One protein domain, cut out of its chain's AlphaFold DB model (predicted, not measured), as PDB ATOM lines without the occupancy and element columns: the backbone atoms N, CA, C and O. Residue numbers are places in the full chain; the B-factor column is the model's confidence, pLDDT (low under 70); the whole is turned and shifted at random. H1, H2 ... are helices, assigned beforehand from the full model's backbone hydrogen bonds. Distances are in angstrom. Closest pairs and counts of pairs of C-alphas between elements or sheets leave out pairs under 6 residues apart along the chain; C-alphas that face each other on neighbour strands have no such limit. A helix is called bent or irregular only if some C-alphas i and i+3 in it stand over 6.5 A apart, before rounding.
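What this domain is: This is residues 39 to 96 of the 182 residues of an uncharacterized protein of viral metagenome (UniProt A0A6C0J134). Going along the printed part from its first residue, you meet an open U of helices: H1 and H2 fold back beside each other at one end, arm H3a makes the floor, and arm H3b turns away from it at the other end. The 58 printed residues hold three named helices, H1, H2 and the bent H3, and no named strand; the class is all helix. The whole is extended, with a radius of gyration of the C-alphas of 18.6 A and spans of 50 by 22 by 18 A.

How they stand to each other: Start with H1, residues 39 to 47, and H2, residues 50 to 60: they are close but not clearly touching, with the C-alphas of Ser 45 and Tyr 53 closest at 6.2 A. They run opposite ways at a shallow tilt of 31 degrees. Next comes H3, residues 62 to 91, assigned as one helix by its hydrogen bonds but bent, with C-alphas 77 and 80 lying 7.8 A apart; its arms are H3a, residues 62 to 77, and H3b, residues 80 to 91. H2 and H3a are close but not clearly touching, the C-alphas of Ser 58 and Asn 65 being closest at 7.8 A, and stand about perpendicular at 82 degrees. H3a and H3b are only just about perpendicular, at 72 degrees. H1 is apart from both arms, and H2 is apart from H3b. Every O i to N i+4 pair is within hydrogen-bond range in H1, H2 and H3b, and 10 of 12 are in H3a.

Where its parts are: Find C-alpha 39 at (-33.641, 12.622, 15.085); from there H1 runs 12.1 A to Leu 47. H2 covers 15.5 A from Lys 50 to Asn 60. Look for C-alpha 62 at (-40.785, 31.555, 16.882), where H3a begins its 23.1 A. H3b runs 16.5 A from Ser 80 to C-alpha 91 at (-7.663, 46.582, 33.804).

The domain as a whole: The C-alphas of Leu 47 and Asp 94 are the two farthest apart, at 50.3 A. The printed part has no cut, and the links H1 to H2 and H2 to H3 are tight. Residues 58 to 84 and 86 to 94 stand free. Mean pLDDT of the printed part is 79.5; residues 61 to 68 and 94 to 95 are under 70.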
ATOM      1  N   ILE A  39     -34.107  13.365  16.265       80.00
ATOM      2  CA  ILE A  39     -33.641  12.622  15.085       80.00
ATOM      3  C   ILE A  39     -34.101  13.312  13.796       80.00
ATOM      4  O   ILE A  39     -33.328  13.375  12.834       80.00
ATOM      5  N   ASP A  40     -35.319  13.849  13.769       83.38
ATOM      6  CA  ASP A  40     -35.862  14.583  12.628       83.38
ATOM      7  C   ASP A  40     -35.089  15.889  12.400       83.38
ATOM      8  O   ASP A  40     -34.682  16.155  11.268       83.38
ATOM      9  N   ASP A  41     -34.768  16.645  13.454       81.56
ATOM     10  CA  ASP A  41     -33.972  17.877  13.371       81.56
ATOM     11  C   ASP A  41     -32.546  17.607  12.883       81.56
ATOM     12  O   ASP A  41     -32.030  18.315  12.009       81.56
ATOM     13  N   MET A  42     -31.919  16.545  13.400       84.62
ATOM     14  CA  MET A  42     -30.605  16.102  12.944       84.62
ATOM     15  C   MET A  42     -30.656  15.704  11.466       84.62
ATOM     16  O   MET A  42     -29.845  16.181  10.669       84.62
ATOM     17  N   THR A  43     -31.625  14.880  11.078       88.44
ATOM     18  CA  THR A  43     -31.797  14.422   9.693       88.44
ATOM     19  C   THR A  43     -32.015  15.602   8.752       88.44
ATOM     20  O   THR A  43     -31.388  15.688   7.694       88.44
ATOM     21  N   LEU A  44     -32.851  16.553   9.157       85.94
ATOM     22  CA  LEU A  44     -33.150  17.742   8.382       85.94
ATOM     23  C   LEU A  44     -31.919  18.645   8.225       85.94
ATOM     24  O   LEU A  44     -31.673  19.145   7.127       85.94
ATOM     25  N   SER A  45     -31.110  18.795   9.280       83.31
ATOM     26  CA  SER A  45     -29.870  19.584   9.254       83.31
ATOM     27  C   SER A  45     -28.822  19.032   8.284       83.31
ATOM     28  O   SER A  45     -28.070  19.800   7.681       83.31
ATOM     29  N   LEU A  46     -28.793  17.707   8.109       84.50
ATOM     30  CA  LEU A  46     -27.866  17.023   7.210       84.50
ATOM     31  C   LEU A  46     -28.366  16.997   5.760       84.50
ATOM     32  O   LEU A  46     -27.554  17.046   4.837       84.50
ATOM     33  N   LEU A  47     -29.682  16.888   5.548       84.50
ATOM     34  CA  LEU A  47     -30.271  16.703   4.219       84.50
ATOM     35  C   LEU A  47     -30.600  18.029   3.517       84.50
ATOM     36  O   LEU A  47     -30.546  18.114   2.288       84.50
ATOM     37  N   MET A  48     -30.979  19.063   4.270       85.12
ATOM     38  CA  MET A  48     -31.362  20.348   3.692       85.12
ATOM     39  C   MET A  48     -30.155  21.235   3.383       85.12
ATOM     40  O   MET A  48     -29.127  21.220   4.055       85.12
ATOM     41  N   ASN A  49     -30.323  22.116   2.392       83.88
ATOM     42  CA  ASN A  49     -29.403  23.231   2.201       83.88
ATOM     43  C   ASN A  49     -29.366  24.104   3.472       83.88
ATOM     44  O   ASN A  49     -30.419  24.461   4.002       83.88
ATOM     45  N   LYS A  50     -28.166  24.518   3.903       80.38
ATOM     46  CA  LYS A  50     -27.942  25.335   5.110       80.38
ATOM     47  C   LYS A  50     -28.835  26.579   5.190       80.38
ATOM     48  O   LYS A  50     -29.286  26.936   6.273       80.38
ATOM     49  N   THR A  51     -29.098  27.253   4.070       80.81
ATOM     50  CA  THR A  51     -29.957  28.453   4.032       80.81
ATOM     51  C   THR A  51     -31.433  28.114   4.242       80.81
ATOM     52  O   THR A  51     -32.134  28.818   4.967       80.81
ATOM     53  N   LEU A  52     -31.896  26.999   3.666       80.75
ATOM     54  CA  LEU A  52     -33.266  26.514   3.816       80.75
ATOM     55  C   LEU A  52     -33.503  25.931   5.212       80.75
ATOM     56  O   LEU A  52     -34.554  26.182   5.793       80.75
ATOM     57  N   TYR A  53     -32.512  25.228   5.769       84.25
ATOM     58  CA  TYR A  53     -32.550  24.717   7.137       84.25
ATOM     59  C   TYR A  53     -32.646  25.859   8.157       84.25
ATOM     60  O   TYR A  53     -33.537  25.854   8.996       84.25
ATOM     61  N   LYS A  54     -31.824  26.911   8.020       79.62
ATOM     62  CA  LYS A  54     -31.918  28.111   8.875       79.62
ATOM     63  C   LYS A  54     -33.309  28.747   8.847       79.62
ATOM     64  O   LYS A  54     -33.819  29.131   9.891       79.62
ATOM     65  N   LYS A  55     -33.932  28.828   7.666       81.31
ATOM     66  CA  LYS A  55     -35.295  29.359   7.500       81.31
ATOM     67  C   LYS A  55     -36.372  28.445   8.099       81.31
ATOM     68  O   LYS A  55     -37.419  28.928   8.521       81.31
ATOM     69  N   TYR A  56     -36.150  27.132   8.085       83.12
ATOM     70  CA  TYR A  56     -37.030  26.168   8.740       83.12
ATOM     71  C   TYR A  56     -36.961  26.323  10.261       83.12
ATOM     72  O   TYR A  56     -37.999  26.474  10.895       83.12
ATOM     73  N   ILE A  57     -35.754  26.371  10.829       80.94
ATOM     74  CA  ILE A  57     -35.553  26.565  12.269       80.94
ATOM     75  C   ILE A  57     -36.184  27.881  12.726       80.94
ATOM     76  O   ILE A  57     -37.036  27.871  13.607       80.94
ATOM     77  N   SER A  58     -35.911  28.985  12.023       75.38
ATOM     78  CA  SER A  58     -36.457  30.297  12.381       75.38
ATOM     79  C   SER A  58     -37.984  30.379  12.376       75.38
ATOM     80  O   SER A  58     -38.501  31.334  12.917       75.38
ATOM     81  N   LYS A  59     -38.686  29.454  11.705       76.62
ATOM     82  CA  LYS A  59     -40.155  29.410  11.619       76.62
ATOM     83  C   LYS A  59     -40.779  28.463  12.651       76.62
ATOM     84  O   LYS A  59     -41.952  28.594  12.976       76.62
ATOM     85  N   ASN A  60     -40.039  27.451  13.099       75.69
ATOM     86  CA  ASN A  60     -40.530  26.508  14.107       75.69
ATOM     87  C   ASN A  60     -40.192  26.972  15.532       75.69
ATOM     88  O   ASN A  60     -40.915  26.639  16.465       75.69
ATOM     89  N   GLU A  61     -39.145  27.782  15.691       65.81
ATOM     90  CA  GLU A  61     -38.654  28.315  16.968       65.81
ATOM     91  C   GLU A  61     -39.147  29.745  17.279       65.81
ATOM     92  O   GLU A  61     -38.526  30.478  18.045       65.81
ATOM     93  N   ASP A  62     -40.277  30.180  16.713       59.66
ATOM     94  CA  ASP A  62     -40.785  31.555  16.882       59.66
ATOM     95  C   ASP A  62     -40.930  31.993  18.362       59.66
ATOM     96  O   ASP A  62     -40.848  33.181  18.662       59.66
ATOM     97  N   SER A  63     -41.076  31.058  19.311       58.78
ATOM     98  CA  SER A  63     -41.172  31.349  20.750       58.78
ATOM     99  C   SER A  63     -39.833  31.580  21.467       58.78
ATOM    100  O   SER A  63     -39.816  32.254  22.499       58.78
ATOM    101  N   THR A  64     -38.709  31.052  20.972       58.25
ATOM    102  CA  THR A  64     -37.374  31.305  21.554       58.25
ATOM    103  C   THR A  64     -36.778  32.608  21.025       58.25
ATOM    104  O   THR A  64     -36.085  33.312  21.764       58.25
ATOM    105  N   ASN A  65     -37.135  32.990  19.795       60.00
ATOM    106  CA  ASN A  65     -36.691  34.228  19.160       60.00
ATOM    107  C   ASN A  65     -37.107  35.495  19.928       60.00
ATOM    108  O   ASN A  65     -36.330  36.441  19.970       60.00
ATOM    109  N   GLU A  66     -38.277  35.529  20.580       62.41
ATOM    110  CA  GLU A  66     -38.728  36.721  21.327       62.41
ATOM    111  C   GLU A  66     -37.838  37.031  22.545       62.41
ATOM    112  O   GLU A  66     -37.487  38.188  22.795       62.41
ATOM    113  N   TYR A  67     -37.426  36.002  23.297       62.16
ATOM    114  CA  TYR A  67     -36.516  36.168  24.436       62.16
ATOM    115  C   TYR A  67     -35.119  36.588  23.978       62.16
ATOM    116  O   TYR A  67     -34.488  37.445  24.607       62.16
ATOM    117  N   GLU A  68     -34.642  36.018  22.872       67.38
ATOM    118  CA  GLU A  68     -33.376  36.421  22.267       67.38
ATOM    119  C   GLU A  68     -33.441  37.863  21.754       67.38
ATOM    120  O   GLU A  68     -32.538  38.647  22.040       67.38
ATOM    121  N   GLU A  69     -34.526  38.263  21.095       73.50
ATOM    122  CA  GLU A  69     -34.722  39.621  20.587       73.50
ATOM    123  C   GLU A  69     -34.763  40.650  21.723       73.50
ATOM    124  O   GLU A  69     -34.045  41.655  21.668       73.50
ATOM    125  N   GLN A  70     -35.503  40.377  22.801       76.56
ATOM    126  CA  GLN A  70     -35.523  41.255  23.972       76.56
ATOM    127  C   GLN A  70     -34.135  41.357  24.616       76.56
ATOM    128  O   GLN A  70     -33.680  42.457  24.940       76.56
ATOM    129  N   SER A  71     -33.410  40.238  24.725       75.31
ATOM    130  CA  SER A  71     -32.036  40.248  25.234       75.31
ATOM    131  C   SER A  71     -31.103  41.085  24.350       75.31
ATOM    132  O   SER A  71     -30.237  41.800  24.855       75.31
ATOM    133  N   VAL A  72     -31.290  41.065  23.027       80.19
ATOM    134  CA  VAL A  72     -30.522  41.872  22.069       80.19
ATOM    135  C   VAL A  72     -30.826  43.362  22.242       80.19
ATOM    136  O   VAL A  72     -29.903  44.183  22.197       80.19
ATOM    137  N   LEU A  73     -32.089  43.727  22.479       84.44
ATOM    138  CA  LEU A  73     -32.490  45.109  22.750       84.44
ATOM    139  C   LEU A  73     -31.903  45.626  24.068       84.44
ATOM    140  O   LEU A  73     -31.308  46.708  24.085       84.44
ATOM    141  N   ASP A  74     -31.981  44.835  25.137       85.38
ATOM    142  CA  ASP A  74     -31.405  45.183  26.438       85.38
ATOM    143  C   ASP A  74     -29.877  45.307  26.342       85.38
ATOM    144  O   ASP A  74     -29.294  46.301  26.788       85.38
ATOM    145  N   ASN A  75     -29.217  44.370  25.654       84.69
ATOM    146  CA  ASN A  75     -27.784  44.438  25.370       84.69
ATOM    147  C   ASN A  75     -27.412  45.708  24.596       84.69
ATOM    148  O   ASN A  75     -26.374  46.319  24.862       84.69
ATOM    149  N   ARG A  76     -28.254  46.148  23.655       84.50
ATOM    150  CA  ARG A  76     -28.035  47.391  22.907       84.50
ATOM    151  C   ARG A  76     -28.199  48.622  23.797       84.50
ATOM    152  O   ARG A  76     -27.402  49.553  23.673       84.50
ATOM    153  N   MET A  77     -29.187  48.627  24.689       90.19
ATOM    154  CA  MET A  77     -29.455  49.730  25.614       90.19
ATOM    155  C   MET A  77     -28.352  49.875  26.671       90.19
ATOM    156  O   MET A  77     -27.898  50.984  26.953       90.19
ATOM    157  N   TYR A  78     -27.866  48.756  27.211       89.12
ATOM    158  CA  TYR A  78     -26.817  48.726  28.232       89.12
ATOM    159  C   TYR A  78     -25.396  48.606  27.670       89.12
ATOM    160  O   TYR A  78     -24.441  48.595  28.446       89.12
ATOM    161  N   ARG A  79     -25.225  48.602  26.340       90.00
ATOM    162  CA  ARG A  79     -23.938  48.394  25.655       90.00
ATOM    163  C   ARG A  79     -22.789  49.210  26.241       90.00
ATOM    164  O   ARG A  79     -21.735  48.647  26.507       90.00
ATOM    165  N   SER A  80     -22.977  50.520  26.424       89.38
ATOM    166  CA  SER A  80     -21.913  51.391  26.948       89.38
ATOM    167  C   SER A  80     -21.483  50.952  28.344       89.38
ATOM    168  O   SER A  80     -20.304  50.735  28.577       89.38
ATOM    169  N   LYS A  81     -22.447  50.716  29.241       89.38
ATOM    170  CA  LYS A  81     -22.175  50.297  30.620       89.38
ATOM    171  C   LYS A  81     -21.505  48.925  30.680       89.38
ATOM    172  O   LYS A  81     -20.608  48.727  31.487       89.38
ATOM    173  N   ILE A  82     -21.925  47.990  29.825       88.31
ATOM    174  CA  ILE A  82     -21.309  46.661  29.717       88.31
ATOM    175  C   ILE A  82     -19.847  46.798  29.276       88.31
ATOM    176  O   ILE A  82     -18.970  46.166  29.862       88.31
ATOM    177  N   LEU A  83     -19.563  47.643  28.282       89.06
ATOM    178  CA  LEU A  83     -18.194  47.888  27.829       89.06
ATOM    179  C   LEU A  83     -17.342  48.549  28.915       89.06
ATOM    180  O   LEU A  83     -16.224  48.105  29.143       89.06
ATOM    181  N   ASP A  84     -17.885  49.530  29.632       89.44
ATOM    182  CA  ASP A  84     -17.172  50.203  30.720       89.44
ATOM    183  C   ASP A  84     -16.835  49.225  31.855       89.44
ATOM    184  O   ASP A  84     -15.701  49.183  32.329       89.44
ATOM    185  N   ILE A  85     -17.798  48.384  32.251       86.31
ATOM    186  CA  ILE A  85     -17.602  47.345  33.269       86.31
ATOM    187  C   ILE A  85     -16.559  46.324  32.813       86.31
ATOM    188  O   ILE A  85     -15.641  45.998  33.559       86.31
ATOM    189  N   THR A  86     -16.682  45.817  31.587       87.38
ATOM    190  CA  THR A  86     -15.743  44.812  31.077       87.38
ATOM    191  C   THR A  86     -14.335  45.378  30.901       87.38
ATOM    192  O   THR A  86     -13.382  44.669  31.204       87.38
ATOM    193  N   ALA A  87     -14.181  46.644  30.503       86.38
ATOM    194  CA  ALA A  87     -12.887  47.327  30.480       86.38
ATOM    195  C   ALA A  87     -12.277  47.409  31.887       86.38
ATOM    196  O   ALA A  87     -11.143  46.986  32.093       86.38
ATOM    197  N   GLN A  88     -13.063  47.843  32.877       84.94
ATOM    198  CA  GLN A  88     -12.610  47.900  34.269       84.94
ATOM    199  C   GLN A  88     -12.207  46.522  34.816       84.94
ATOM    200  O   GLN A  88     -11.210  46.424  35.524       84.94
ATOM    201  N   MET A  89     -12.929  45.453  34.460       83.69
ATOM    202  CA  MET A  89     -12.587  44.080  34.861       83.69
ATOM    203  C   MET A  89     -11.310  43.547  34.193       83.69
ATOM    204  O   MET A  89     -10.655  42.668  34.748       83.69
ATOM    205  N   ILE A  90     -10.956  44.037  32.999       85.50
ATOM    206  CA  ILE A  90      -9.691  43.685  32.333       85.50
ATOM    207  C   ILE A  90      -8.527  44.427  32.989       85.50
ATOM    208  O   ILE A  90      -7.484  43.827  33.243       85.50
ATOM    209  N   ASP A  91      -8.712  45.718  33.263       84.25
ATOM    210  CA  ASP A  91      -7.663  46.582  33.804       84.25
ATOM    211  C   ASP A  91      -7.406  46.322  35.298       84.25
ATOM    212  O   ASP A  91      -6.287  46.500  35.778       84.25
ATOM    213  N   SER A  92      -8.435  45.905  36.044       78.62
ATOM    214  CA  SER A  92      -8.379  45.658  37.488       78.62
ATOM    215  C   SER A  92      -8.899  44.254  37.832       78.62
ATOM    216  O   SER A  92     -10.112  44.057  37.913       78.62
ATOM    217  N   PRO A  93      -8.010  43.276  38.094       71.25
ATOM    218  CA  PRO A  93      -8.409  41.900  38.412       71.25
ATOM    219  C   PRO A  93      -9.110  41.756  39.774       71.25
ATOM    220  O   PRO A  93      -9.766  40.745  40.011       71.25
ATOM    221  N   ASP A  94      -9.002  42.767  40.641       66.31
ATOM    222  CA  ASP A  94      -9.581  42.777  41.992       66.31
ATOM    223  C   ASP A  94     -10.985  43.411  42.048       66.31
ATOM    224  O   ASP A  94     -11.570  43.547  43.124       66.31
ATOM    225  N   LEU A  95     -11.546  43.838  40.907       69.81
ATOM    226  CA  LEU A  95     -12.874  44.448  40.876       69.81
ATOM    227  C   LEU A  95     -13.967  43.370  40.942       69.81
ATOM    228  O   LEU A  95     -14.497  42.904  39.931       69.81
ATOM    229  N   GLU A  96     -14.325  42.976  42.159       70.69
ATOM    230  CA  GLU A  96     -15.401  42.020  42.409       70.69
ATOM    231  C   GLU A  96     -16.779  42.701  42.357       70.69
ATOM    232  O   GLU A  96     -17.273  43.240  43.342       70.69
TER     233      GLU A  96